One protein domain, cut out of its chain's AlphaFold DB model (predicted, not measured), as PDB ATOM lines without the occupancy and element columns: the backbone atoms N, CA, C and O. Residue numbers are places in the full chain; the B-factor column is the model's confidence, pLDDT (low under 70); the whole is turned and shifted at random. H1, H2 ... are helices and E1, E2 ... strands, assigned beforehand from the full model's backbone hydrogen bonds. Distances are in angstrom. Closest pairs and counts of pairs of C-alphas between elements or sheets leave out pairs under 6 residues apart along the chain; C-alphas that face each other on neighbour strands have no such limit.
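What this domain is: This is residues 243 to 327 of the 344 residues of the protein "Hypothetical protein" of Alexandrium catenella (UniProt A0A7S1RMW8). Two small antiparallel sheets, E2 E1 E3 and the hairpin E4 E5, lie apart in one half of the domain, and three short helices make a loosely built loop that runs out from them and back. H1 sits next to the hairpin E4 E5, H2 crosses the far end, and H3 leads back toward the three-strand sheet. The printed part has 85 residues, with three named helices and five named strands in the order E1 E2 H1 H2 H3 E3 E4 E5, and its class is mixed, helices and strands. The whole is compact, with a radius of gyration of the C-alphas of 13.1 A and spans of 37 by 28 by 22 A.

Where its parts are: E1, residues 243 to 248, begins at C-alpha 243 at (30.442, 55.570, 233.058) and is 15.1 A long. E2 is residues 253 to 256, 10.0 A. H1, residues 266 to 274, and H2, residues 279 to 287, are each 12.2 A long; H2 begins at C-alpha 279 at (8.737, 62.420, 207.364). H3 is residues 290 to 294, 6.1 A. E3 is residues 302 to 306, 12.9 A. E4 is residues 315 to 317, 7.0 A, and E5, residues 324 to 326, 6.7 A, ends at C-alpha 326 at (24.627, 50.874, 215.311).

How they stand to each other: E1 is the inner strand of the sheet E2 E1 E3, which is strongly twisted, but only just, with C-alphas up to 4.5 A off its best plane. E1 and E2 form a hairpin, antiparallel at 141 degrees, with N 246 and O 255 within hydrogen-bond range at 2.8 A. E1 and E3 are antiparallel at 122 degrees, with N 245 and O 303 at 2.9 A. H1 is not on this sheet, and neither are H2 and H3. H1 and H2 are close but not clearly touching, the closest C-alphas being those of Lys 274 and Trp 282, 6.6 A apart; they run opposite ways at a steep tilt of 44 degrees. H2 and H3 are close but not clearly touching, their closest C-alphas those of Leu 285 and Leu 291, 6.1 A apart. H1 and H3 are apart. In H1, H2 and H3 every O i to N i+4 pair is within hydrogen-bond range. E4 and E5 form a hairpin, antiparallel at 149 degrees, with N 325 and O 316 at 2.8 A. The closest C-alphas of H1 and E4 are those of Leu 269 and Ile 315, 7.4 A apart.

The domain as a whole: The two C-alphas farthest apart, those of Glu 288 and His 320, are 37.4 A apart. The printed part has no cut and no long link. Residues 275 to 281, of which 279 to 281 belong to H2, stand free. The mean pLDDT of the printed part is 77.3; residues 286 to 287, 289 to 299 and 320 are under 70.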
ATOM      1  N   VAL A 243      30.255  55.854 234.477       82.88
ATOM      2  CA  VAL A 243      30.442  55.570 233.058       82.88
ATOM      3  C   VAL A 243      30.385  56.881 232.284       82.88
ATOM      4  O   VAL A 243      29.591  57.777 232.593       82.88
ATOM      5  N   GLU A 244      31.231  57.016 231.267       85.50
ATOM      6  CA  GLU A 244      31.101  58.105 230.301       85.50
ATOM      7  C   GLU A 244      29.784  57.950 229.547       85.50
ATOM      8  O   GLU A 244      29.471  56.880 229.030       85.50
ATOM      9  N   ALA A 245      28.982  59.008 229.486       86.75
ATOM     10  CA  ALA A 245      27.703  58.981 228.800       86.75
ATOM     11  C   ALA A 245      27.460  60.281 228.040       86.75
ATOM     12  O   ALA A 245      27.829  61.366 228.492       86.75
ATOM     13  N   PHE A 246      26.781  60.184 226.899       88.94
ATOM     14  CA  PHE A 246      26.277  61.343 226.175       88.94
ATOM     15  C   PHE A 246      24.773  61.503 226.380       88.94
ATOM     16  O   PHE A 246      24.030  60.524 226.460       88.94
ATOM     17  N   TYR A 247      24.298  62.743 226.443       85.31
ATOM     18  CA  TYR A 247      22.866  63.015 226.492       85.31
ATOM     19  C   TYR A 247      22.266  62.938 225.090       85.31
ATOM     20  O   TYR A 247      22.654  63.703 224.207       85.31
ATOM     21  N   ASN A 248      21.308  62.032 224.885       86.44
ATOM     22  CA  ASN A 248      20.551  61.945 223.647       86.44
ATOM     23  C   ASN A 248      19.295  62.833 223.745       86.44
ATOM     24  O   ASN A 248      18.343  62.462 224.436       86.44
ATOM     25  N   PRO A 249      19.250  63.972 223.034       80.56
ATOM     26  CA  PRO A 249      18.153  64.932 223.115       80.56
ATOM     27  C   PRO A 249      16.874  64.456 222.408       80.56
ATOM     28  O   PRO A 249      15.800  64.961 222.705       80.56
ATOM     29  N   PHE A 250      16.957  63.473 221.502       77.62
ATOM     30  CA  PHE A 250      15.780  62.881 220.855       77.62
ATOM     31  C   PHE A 250      15.072  61.858 221.751       77.62
ATOM     32  O   PHE A 250      13.877  61.622 221.597       77.62
ATOM     33  N   LEU A 251      15.818  61.218 222.654       79.00
ATOM     34  CA  LEU A 251      15.308  60.208 223.587       79.00
ATOM     35  C   LEU A 251      15.216  60.711 225.033       79.00
ATOM     36  O   LEU A 251      14.853  59.922 225.911       79.00
ATOM     37  N   GLU A 252      15.600  61.970 225.254       81.38
ATOM     38  CA  GLU A 252      15.693  62.663 226.543       81.38
ATOM     39  C   GLU A 252      16.361  61.818 227.640       81.38
ATOM     40  O   GLU A 252      15.903  61.751 228.780       81.38
ATOM     41  N   ARG A 253      17.445  61.112 227.291       86.00
ATOM     42  CA  ARG A 253      18.128  60.180 228.204       86.00
ATOM     43  C   ARG A 253      19.635  60.143 227.995       86.00
ATOM     44  O   ARG A 253      20.121  60.395 226.893       86.00
ATOM     45  N   TRP A 254      20.363  59.757 229.038       83.69
ATOM     46  CA  TRP A 254      21.803  59.510 228.979       83.69
ATOM     47  C   TRP A 254      22.098  58.139 228.374       83.69
ATOM     48  O   TRP A 254      21.499  57.139 228.762       83.69
ATOM     49  N   GLN A 255      23.023  58.085 227.422       87.94
ATOM     50  CA  GLN A 255      23.473  56.859 226.771       87.94
ATOM     51  C   GLN A 255      24.958  56.643 227.046       87.94
ATOM     52  O   GLN A 255      25.760  57.543 226.806       87.94
ATOM     53  N   ARG A 256      25.316  55.464 227.563       87.25
ATOM     54  CA  ARG A 256      26.697  55.114 227.916       87.25
ATOM     55  C   ARG A 256      27.577  55.010 226.674       87.25
ATOM     56  O   ARG A 256      27.139  54.512 225.640       87.25
ATOM     57  N   ILE A 257      28.824  55.431 226.799       85.69
ATOM     58  CA  ILE A 257      29.878  55.287 225.802       85.69
ATOM     59  C   ILE A 257      30.743  54.106 226.260       85.69
ATOM     60  O   ILE A 257      31.339  54.169 227.333       85.69
ATOM     61  N   PRO A 258      30.779  52.992 225.511       81.00
ATOM     62  CA  PRO A 258      31.647  51.869 225.826       81.00
ATOM     63  C   PRO A 258      33.119  52.271 225.725       81.00
ATOM     64  O   PRO A 258      33.491  53.111 224.905       81.00
ATOM     65  N   ALA A 259      33.962  51.634 226.536       75.56
ATOM     66  CA  ALA A 259      35.394  51.899 226.544       75.56
ATOM     67  C   ALA A 259      36.008  51.700 225.147       75.56
ATOM     68  O   ALA A 259      35.760  50.689 224.489       75.56
ATOM     69  N   GLY A 260      36.818  52.667 224.708       75.69
ATOM     70  CA  GLY A 260      37.474  52.637 223.396       75.69
ATOM     71  C   GLY A 260      36.620  53.156 222.239       75.69
ATOM     72  O   GLY A 260      37.005  52.974 221.087       75.69
ATOM     73  N   TYR A 261      35.490  53.804 222.524       81.62
ATOM     74  CA  TYR A 261      34.627  54.388 221.509       81.62
ATOM     75  C   TYR A 261      34.371  55.884 221.710       81.62
ATOM     76  O   TYR A 261      34.477  56.407 222.814       81.62
ATOM     77  N   GLU A 262      33.983  56.565 220.630       82.50
ATOM     78  CA  GLU A 262      33.625  57.982 220.642       82.50
ATOM     79  C   GLU A 262      32.100  58.188 220.602       82.50
ATOM     80  O   GLU A 262      31.364  57.391 219.997       82.50
ATOM     81  N   PRO A 263      31.591  59.286 221.195       83.62
ATOM     82  CA  PRO A 263      30.196  59.666 221.031       83.62
ATOM     83  C   PRO A 263      29.874  59.897 219.543       83.62
ATOM     84  O   PRO A 263      30.729  60.344 218.771       83.62
ATOM     85  N   PRO A 264      28.631  59.623 219.112       83.81
ATOM     86  CA  PRO A 264      28.222  59.890 217.740       83.81
ATOM     87  C   PRO A 264      28.316  61.387 217.424       83.81
ATOM     88  O   PRO A 264      28.077  62.239 218.283       83.81
ATOM     89  N   GLY A 265      28.594  61.725 216.164       82.62
ATOM     90  CA  GLY A 265      28.475  63.102 215.704       82.62
ATOM     91  C   GLY A 265      27.032  63.600 215.842       82.62
ATOM     92  O   GLY A 265      26.074  62.858 215.615       82.62
ATOM     93  N   ALA A 266      26.855  64.884 216.159       79.00
ATOM     94  CA  ALA A 266      25.528  65.499 216.262       79.00
ATOM     95  C   ALA A 266      24.685  65.312 214.988       79.00
ATOM     96  O   ALA A 266      23.484  65.038 215.047       79.00
ATOM     97  N   MET A 267      25.331  65.401 213.823       77.62
ATOM     98  CA  MET A 267      24.693  65.173 212.528       77.62
ATOM     99  C   MET A 267      24.391  63.704 212.260       77.62
ATOM    100  O   MET A 267      23.331  63.412 211.713       77.62
ATOM    101  N   ASP A 268      25.242  62.785 212.710       81.31
ATOM    102  CA  ASP A 268      25.003  61.349 212.559       81.31
ATOM    103  C   ASP A 268      23.815  60.892 213.402       81.31
ATOM    104  O   ASP A 268      22.952  60.163 212.912       81.31
ATOM    105  N   LEU A 269      23.704  61.393 214.636       82.25
ATOM    106  CA  LEU A 269      22.555  61.137 215.504       82.25
ATOM    107  C   LEU A 269      21.256  61.679 214.900       82.25
ATOM    108  O   LEU A 269      20.229  61.000 214.886       82.25
ATOM    109  N   THR A 270      21.322  62.876 214.325       79.06
ATOM    110  CA  THR A 270      20.189  63.505 213.638       79.06
ATOM    111  C   THR A 270      19.782  62.724 212.397       79.06
ATOM    112  O   THR A 270      18.602  62.455 212.195       79.06
ATOM    113  N   ALA A 271      20.746  62.315 211.571       81.88
ATOM    114  CA  ALA A 271      20.499  61.514 210.380       81.88
ATOM    115  C   ALA A 271      19.921  60.135 210.737       81.88
ATOM    116  O   ALA A 271      19.046  59.630 210.030       81.88
ATOM    117  N   TRP A 272      20.376  59.543 211.843       83.19
ATOM    118  CA  TRP A 272      19.873  58.271 212.349       83.19
ATOM    119  C   TRP A 272      18.406  58.366 212.786       83.19
ATOM    120  O   TRP A 272      17.606  57.510 212.395       83.19
ATOM    121  N   HIS A 273      18.033  59.419 213.524       80.06
ATOM    122  CA  HIS A 273      16.644  59.650 213.936       80.06
ATOM    123  C   HIS A 273      15.757  60.061 212.751       80.06
ATOM    124  O   HIS A 273      14.664  59.522 212.601       80.06
ATOM    125  N   LYS A 274      16.260  60.895 211.832       80.06
ATOM    126  CA  LYS A 274      15.547  61.303 210.608       80.06
ATOM    127  C   LYS A 274      15.065  60.120 209.776       80.06
ATOM    128  O   LYS A 274      13.989  60.180 209.195       80.06
ATOM    129  N   LYS A 275      15.865  59.054 209.685       81.19
ATOM    130  CA  LYS A 275      15.510  57.847 208.919       81.19
ATOM    131  C   LYS A 275      14.418  57.002 209.583       81.19
ATOM    132  O   LYS A 275      13.837  56.160 208.910       81.19
ATOM    133  N   ARG A 276      14.187  57.173 210.887       78.31
ATOM    134  CA  ARG A 276      13.264  56.354 211.692       78.31
ATOM    135  C   ARG A 276      11.985  57.088 212.086       78.31
ATOM    136  O   ARG A 276      10.983  56.433 212.346       78.31
ATOM    137  N   THR A 277      12.018  58.414 212.144       76.94
ATOM    138  CA  THR A 277      10.840  59.251 212.384       76.94
ATOM    139  C   THR A 277      10.043  59.428 211.093       76.94
ATOM    140  O   THR A 277      10.623  59.524 210.009       76.94
ATOM    141  N   ASP A 278       8.713  59.489 211.202       78.69
ATOM    142  CA  ASP A 278       7.846  59.770 210.058       78.69
ATOM    143  C   ASP A 278       8.245  61.111 209.398       78.69
ATOM    144  O   ASP A 278       8.482  62.096 210.109       78.69
ATOM    145  N   PRO A 279       8.321  61.198 208.054       79.56
ATOM    146  CA  PRO A 279       8.737  62.420 207.364       79.56
ATOM    147  C   PRO A 279       7.911  63.664 207.729       79.56
ATOM    148  O   PRO A 279       8.446  64.774 207.752       79.56
ATOM    149  N   VAL A 280       6.617  63.497 208.021       79.62
ATOM    150  CA  VAL A 280       5.700  64.582 208.392       79.62
ATOM    151  C   VAL A 280       5.966  65.051 209.820       79.62
ATOM    152  O   VAL A 280       5.992  66.254 210.083       79.62
ATOM    153  N   GLU A 281       6.200  64.118 210.741       77.44
ATOM    154  CA  GLU A 281       6.558  64.427 212.127       77.44
ATOM    155  C   GLU A 281       7.936  65.093 212.212       77.44
ATOM    156  O   GLU A 281       8.105  66.103 212.898       77.44
ATOM    157  N   TRP A 282       8.900  64.604 211.433       78.25
ATOM    158  CA  TRP A 282      10.225  65.202 211.329       78.25
ATOM    159  C   TRP A 282      10.165  66.645 210.811       78.25
ATOM    160  O   TRP A 282      10.779  67.548 211.385       78.25
ATOM    161  N   ALA A 283       9.385  66.888 209.751       74.75
ATOM    162  CA  ALA A 283       9.169  68.229 209.214       74.75
ATOM    163  C   ALA A 283       8.490  69.156 210.234       74.75
ATOM    164  O   ALA A 283       8.832  70.334 210.314       74.75
ATOM    165  N   ARG A 284       7.575  68.626 211.055       78.88
ATOM    166  CA  ARG A 284       6.939  69.374 212.145       78.88
ATOM    167  C   ARG A 284       7.939  69.769 213.233       78.88
ATOM    168  O   ARG A 284       7.959  70.932 213.621       78.88
ATOM    169  N   LEU A 285       8.793  68.853 213.693       71.31
ATOM    170  CA  LEU A 285       9.844  69.152 214.679       71.31
ATOM    171  C   LEU A 285      10.851  70.191 214.161       71.31
ATOM    172  O   LEU A 285      11.347  71.019 214.929       71.31
ATOM    173  N   PHE A 286      11.126  70.163 212.855       68.88
ATOM    174  CA  PHE A 286      11.946  71.165 212.178       68.88
ATOM    175  C   PHE A 286      11.247  72.533 212.122       68.88
ATOM    176  O   PHE A 286      11.850  73.542 212.477       68.88
ATOM    177  N   ALA A 287       9.965  72.565 211.743       67.25
ATOM    178  CA  ALA A 287       9.162  73.786 211.654       67.25
ATOM    179  C   ALA A 287       8.894  74.436 213.023       67.25
ATOM    180  O   ALA A 287       8.855  75.658 213.128       67.25
ATOM    181  N   GLU A 288       8.756  73.637 214.086       72.31
ATOM    182  CA  GLU A 288       8.609  74.117 215.466       72.31
ATOM    183  C   GLU A 288       9.928  74.661 216.056       72.31
ATOM    184  O   GLU A 288       9.948  75.096 217.205       72.31
ATOM    185  N   GLY A 289      11.046  74.619 215.316       62.81
ATOM    186  CA  GLY A 289      12.353  75.085 215.795       62.81
ATOM    187  C   GLY A 289      12.933  74.243 216.936       62.81
ATOM    188  O   GLY A 289      13.961  74.595 217.509       62.81
ATOM    189  N   LYS A 290      12.313  73.103 217.264       64.62
ATOM    190  CA  LYS A 290      12.780  72.203 218.324       64.62
ATOM    191  C   LYS A 290      14.085  71.516 217.943       64.62
ATOM    192  O   LYS A 290      14.893  71.240 218.816       64.62
ATOM    193  N   LEU A 291      14.358  71.311 216.652       59.78
ATOM    194  CA  LEU A 291      15.594  70.659 216.201       59.78
ATOM    195  C   LEU A 291      16.877  71.422 216.591       59.78
ATOM    196  O   LEU A 291      17.884  70.795 216.911       59.78
ATOM    197  N   SER A 292      16.844  72.759 216.601       54.88
ATOM    198  CA  SER A 292      17.986  73.585 217.027       54.88
ATOM    199  C   SER A 292      18.127  73.673 218.551       54.88
ATOM    200  O   SER A 292      19.220  73.942 219.039       54.88
ATOM    201  N   GLN A 293      17.050  73.408 219.301       58.97
ATOM    202  CA  GLN A 293      17.091  73.217 220.758       58.97
ATOM    203  C   GLN A 293      17.599  71.816 221.129       58.97
ATOM    204  O   GLN A 293      18.268  71.647 222.144       58.97
ATOM    205  N   ILE A 294      17.310  70.826 220.282       60.09
ATOM    206  CA  ILE A 294      17.738  69.433 220.430       60.09
ATOM    207  C   ILE A 294      19.247  69.309 220.174       60.09
ATOM    208  O   ILE A 294      19.925  68.602 220.907       60.09
ATOM    209  N   ILE A 295      19.815  70.020 219.193       61.84
ATOM    210  CA  ILE A 295      21.245  69.915 218.856       61.84
ATOM    211  C   ILE A 295      21.960  71.229 219.192       61.84
ATOM    212  O   ILE A 295      21.966  72.150 218.368       61.84
ATOM    213  N   PRO A 296      22.587  71.357 220.373       56.78
ATOM    214  CA  PRO A 296      23.356  72.551 220.686       56.78
ATOM    215  C   PRO A 296      24.522  72.704 219.699       56.78
ATOM    216  O   PRO A 296      25.198  71.736 219.346       56.78
ATOM    217  N   ARG A 297      24.796  73.946 219.275       53.75
ATOM    218  CA  ARG A 297      25.882  74.303 218.333       53.75
ATOM    219  C   ARG A 297      27.290  73.869 218.792       53.75
ATOM    220  O   ARG A 297      28.221  73.952 218.003       53.75
ATOM    221  N   GLY A 298      27.434  73.405 220.037       58.75
ATOM    222  CA  GLY A 298      28.670  72.895 220.642       58.75
ATOM    223  C   GLY A 298      28.824  71.367 220.664       58.75
ATOM    224  O   GLY A 298      29.730  70.882 221.330       58.75
ATOM    225  N   GLY A 299      27.971  70.603 219.969       66.69
ATOM    226  CA  GLY A 299      28.055  69.135 219.933       66.69
ATOM    227  C   GLY A 299      27.289  68.442 221.066       66.69
ATOM    228  O   GLY A 299      26.601  69.087 221.855       66.69
ATOM    229  N   LEU A 300      27.346  67.108 221.121       76.25
ATOM    230  CA  LEU A 300      26.649  66.344 222.160       76.25
ATOM    231  C   LEU A 300      27.271  66.561 223.543       76.25
ATOM    232  O   LEU A 300      28.489  66.571 223.694       76.25
ATOM    233  N   GLN A 301      26.422  66.697 224.566       78.94
ATOM    234  CA  GLN A 301      26.885  66.827 225.947       78.94
ATOM    235  C   GLN A 301      27.369  65.469 226.458       78.94
ATOM    236  O   GLN A 301      26.552  64.568 226.639       78.94
ATOM    237  N   VAL A 302      28.671  65.345 226.719       83.56
ATOM    238  CA  VAL A 302      29.286  64.165 227.345       83.56
ATOM    239  C   VAL A 302      29.570  64.468 228.815       83.56
ATOM    240  O   VAL A 302      30.122  65.523 229.133       83.56
ATOM    241  N   ARG A 303      29.157  63.576 229.719       84.56
ATOM    242  CA  ARG A 303      29.404  63.668 231.165       84.56
ATOM    243  C   ARG A 303      29.615  62.278 231.756       84.56
ATOM    244  O   ARG A 303      29.037  61.307 231.279       84.56
ATOM    245  N   PHE A 304      30.376  62.203 232.843       86.06
ATOM    246  CA  PHE A 304      30.415  61.010 233.684       86.06
ATOM    247  C   PHE A 304      29.116  60.920 234.492       86.06
ATOM    248  O   PHE A 304      28.726  61.879 235.168       86.06
ATOM    249  N   ARG A 305      28.427  59.784 234.399       83.94
ATOM    250  CA  ARG A 305      27.167  59.501 235.101       83.94
ATOM    251  C   ARG A 305      27.228  58.109 235.723       83.94
ATOM    252  O   ARG A 305      27.933  57.252 235.198       83.94
ATOM    253  N   PRO A 306      26.504  57.864 236.821       81.00
ATOM    254  CA  PRO A 306      26.485  56.541 237.418       81.00
ATOM    255  C   PRO A 306      25.790  55.551 236.477       81.00
ATOM    256  O   PRO A 306      24.790  55.894 235.840       81.00
ATOM    257  N   ALA A 307      26.291  54.317 236.409       78.62
ATOM    258  CA  ALA A 307      25.839  53.295 235.467       78.62
ATOM    259  C   ALA A 307      24.317  53.076 235.503       78.62
ATOM    260  O   ALA A 307      23.696  52.884 234.457       78.62
ATOM    261  N   TRP A 308      23.699  53.183 236.684       76.88
ATOM    262  CA  TRP A 308      22.256  53.010 236.879       76.88
ATOM    263  C   TRP A 308      21.385  54.084 236.202       76.88
ATOM    264  O   TRP A 308      20.203  53.837 235.967       76.88
ATOM    265  N   ASP A 309      21.942  55.255 235.880       79.88
ATOM    266  CA  ASP A 309      21.251  56.368 235.206       79.88
ATOM    267  C   ASP A 309      21.559  56.430 233.697       79.88
ATOM    268  O   ASP A 309      21.143  57.347 232.988       79.88
ATOM    269  N   THR A 310      22.316  55.456 233.184       81.75
ATOM    270  CA  THR A 310      22.760  55.419 231.787       81.75
ATOM    271  C   THR A 310      22.141  54.243 231.038       81.75
ATOM    272  O   THR A 310      21.993  53.145 231.567       81.75
ATOM    273  N   PHE A 311      21.764  54.470 229.780       82.88
ATOM    274  CA  PHE A 311      21.174  53.459 228.899       82.88
ATOM    275  C   PHE A 311      22.175  52.983 227.851       82.88
ATOM    276  O   PHE A 311      23.144  53.677 227.555       82.88
ATOM    277  N   GLU A 312      21.920  51.829 227.232       80.00
ATOM    278  CA  GLU A 312      22.740  51.376 226.109       80.00
ATOM    279  C   GLU A 312      22.717  52.390 224.954       80.00
ATOM    280  O   GLU A 312      21.658  52.949 224.621       80.00
ATOM    281  N   PRO A 313      23.880  52.658 224.344       81.06
ATOM    282  CA  PRO A 313      23.964  53.545 223.205       81.06
ATOM    283  C   PRO A 313      23.308  52.886 222.008       81.06
ATOM    284  O   PRO A 313      23.441  51.694 221.758       81.06
ATOM    285  N   VAL A 314      22.608  53.698 221.236       80.38
ATOM    286  CA  VAL A 314      21.948  53.242 220.016       80.38
ATOM    287  C   VAL A 314      22.892  53.343 218.818       80.38
ATOM    288  O   VAL A 314      22.865  52.514 217.908       80.38
ATOM    289  N   ILE A 315      23.757  54.355 218.840       81.88
ATOM    290  CA  ILE A 315      24.836  54.552 217.883       81.88
ATOM    291  C   ILE A 315      26.091  55.029 218.599       81.88
ATOM    292  O   ILE A 315      26.013  55.750 219.595       81.88
ATOM    293  N   ILE A 316      27.233  54.635 218.060       82.69
ATOM    294  CA  ILE A 316      28.560  54.969 218.564       82.69
ATOM    295  C   ILE A 316      29.471  55.203 217.366       82.69
ATOM    296  O   ILE A 316      29.276  54.585 216.320       82.69
ATOM    297  N   LYS A 317      30.476  56.061 217.506       80.00
ATOM    298  CA  LYS A 317      31.530  56.204 216.509       80.00
ATOM    299  C   LYS A 317      32.741  55.348 216.881       80.00
ATOM    300  O   LYS A 317      33.272  55.447 217.984       80.00
ATOM    301  N   ASP A 318      33.162  54.492 215.958       77.56
ATOM    302  CA  ASP A 318      34.406  53.737 216.096       77.56
ATOM    303  C   ASP A 318      35.596  54.657 215.760       77.56
ATOM    304  O   ASP A 318      35.631  55.213 214.655       77.56
ATOM    305  N   PRO A 319      36.563  54.846 216.678       74.69
ATOM    306  CA  PRO A 319      37.707  55.722 216.446       74.69
ATOM    307  C   PRO A 319      38.658  55.200 215.362       74.69
ATOM    308  O   PRO A 319      39.319  56.001 214.706       74.69
ATOM    309  N   HIS A 320      38.714  53.885 215.119       68.88
ATOM    310  CA  HIS A 320      39.634  53.291 214.142       68.88
ATOM    311  C   HIS A 320      39.105  53.412 212.718       68.88
ATOM    312  O   HIS A 320      39.850  53.704 211.785       68.88
ATOM    313  N   THR A 321      37.803  53.181 212.536       73.69
ATOM    314  CA  THR A 321      37.171  53.237 211.213       73.69
ATOM    315  C   THR A 321      36.551  54.598 210.907       73.69
ATOM    316  O   THR A 321      36.198  54.861 209.755       73.69
ATOM    317  N   GLY A 322      36.379  55.456 211.919       72.88
ATOM    318  CA  GLY A 322      35.678  56.739 211.826       72.88
ATOM    319  C   GLY A 322      34.185  56.602 211.510       72.88
ATOM    320  O   GLY A 322      33.511  57.609 211.293       72.88
ATOM    321  N   LYS A 323      33.664  55.370 211.448       76.62
ATOM    322  CA  LYS A 323      32.287  55.074 211.058       76.62
ATOM    323  C   LYS A 323      31.393  55.000 212.284       76.62
ATOM    324  O   LYS A 323      31.744  54.424 213.312       76.62
ATOM    325  N   THR A 324      30.189  55.530 212.129       80.69
ATOM    326  CA  THR A 324      29.128  55.378 213.121       80.69
ATOM    327  C   THR A 324      28.517  53.988 212.989       80.69
ATOM    328  O   THR A 324      27.927  53.648 211.962       80.69
ATOM    329  N   MET A 325      28.667  53.176 214.030       77.81
ATOM    330  CA  MET A 325      28.114  51.833 214.133       77.81
ATOM    331  C   MET A 325      26.830  51.866 214.960       77.81
ATOM    332  O   MET A 325      26.746  52.535 215.992       77.81
ATOM    333  N   GLN A 326      25.813  51.135 214.505       77.62
ATOM    334  CA  GLN A 326      24.627  50.874 215.311       77.62
ATOM    335  C   GLN A 326      24.955  49.752 216.291       77.62
ATOM    336  O   GLN A 326      25.342  48.663 215.865       77.62
ATOM    337  N   MET A 327      24.759  49.993 217.583       71.81
ATOM    338  CA  MET A 327      24.725  48.889 218.534       71.81
ATOM    339  C   MET A 327      23.341  48.249 218.461       71.81
ATOM    340  O   MET A 327      22.313  48.930 218.535       71.81
TER     341      MET A 327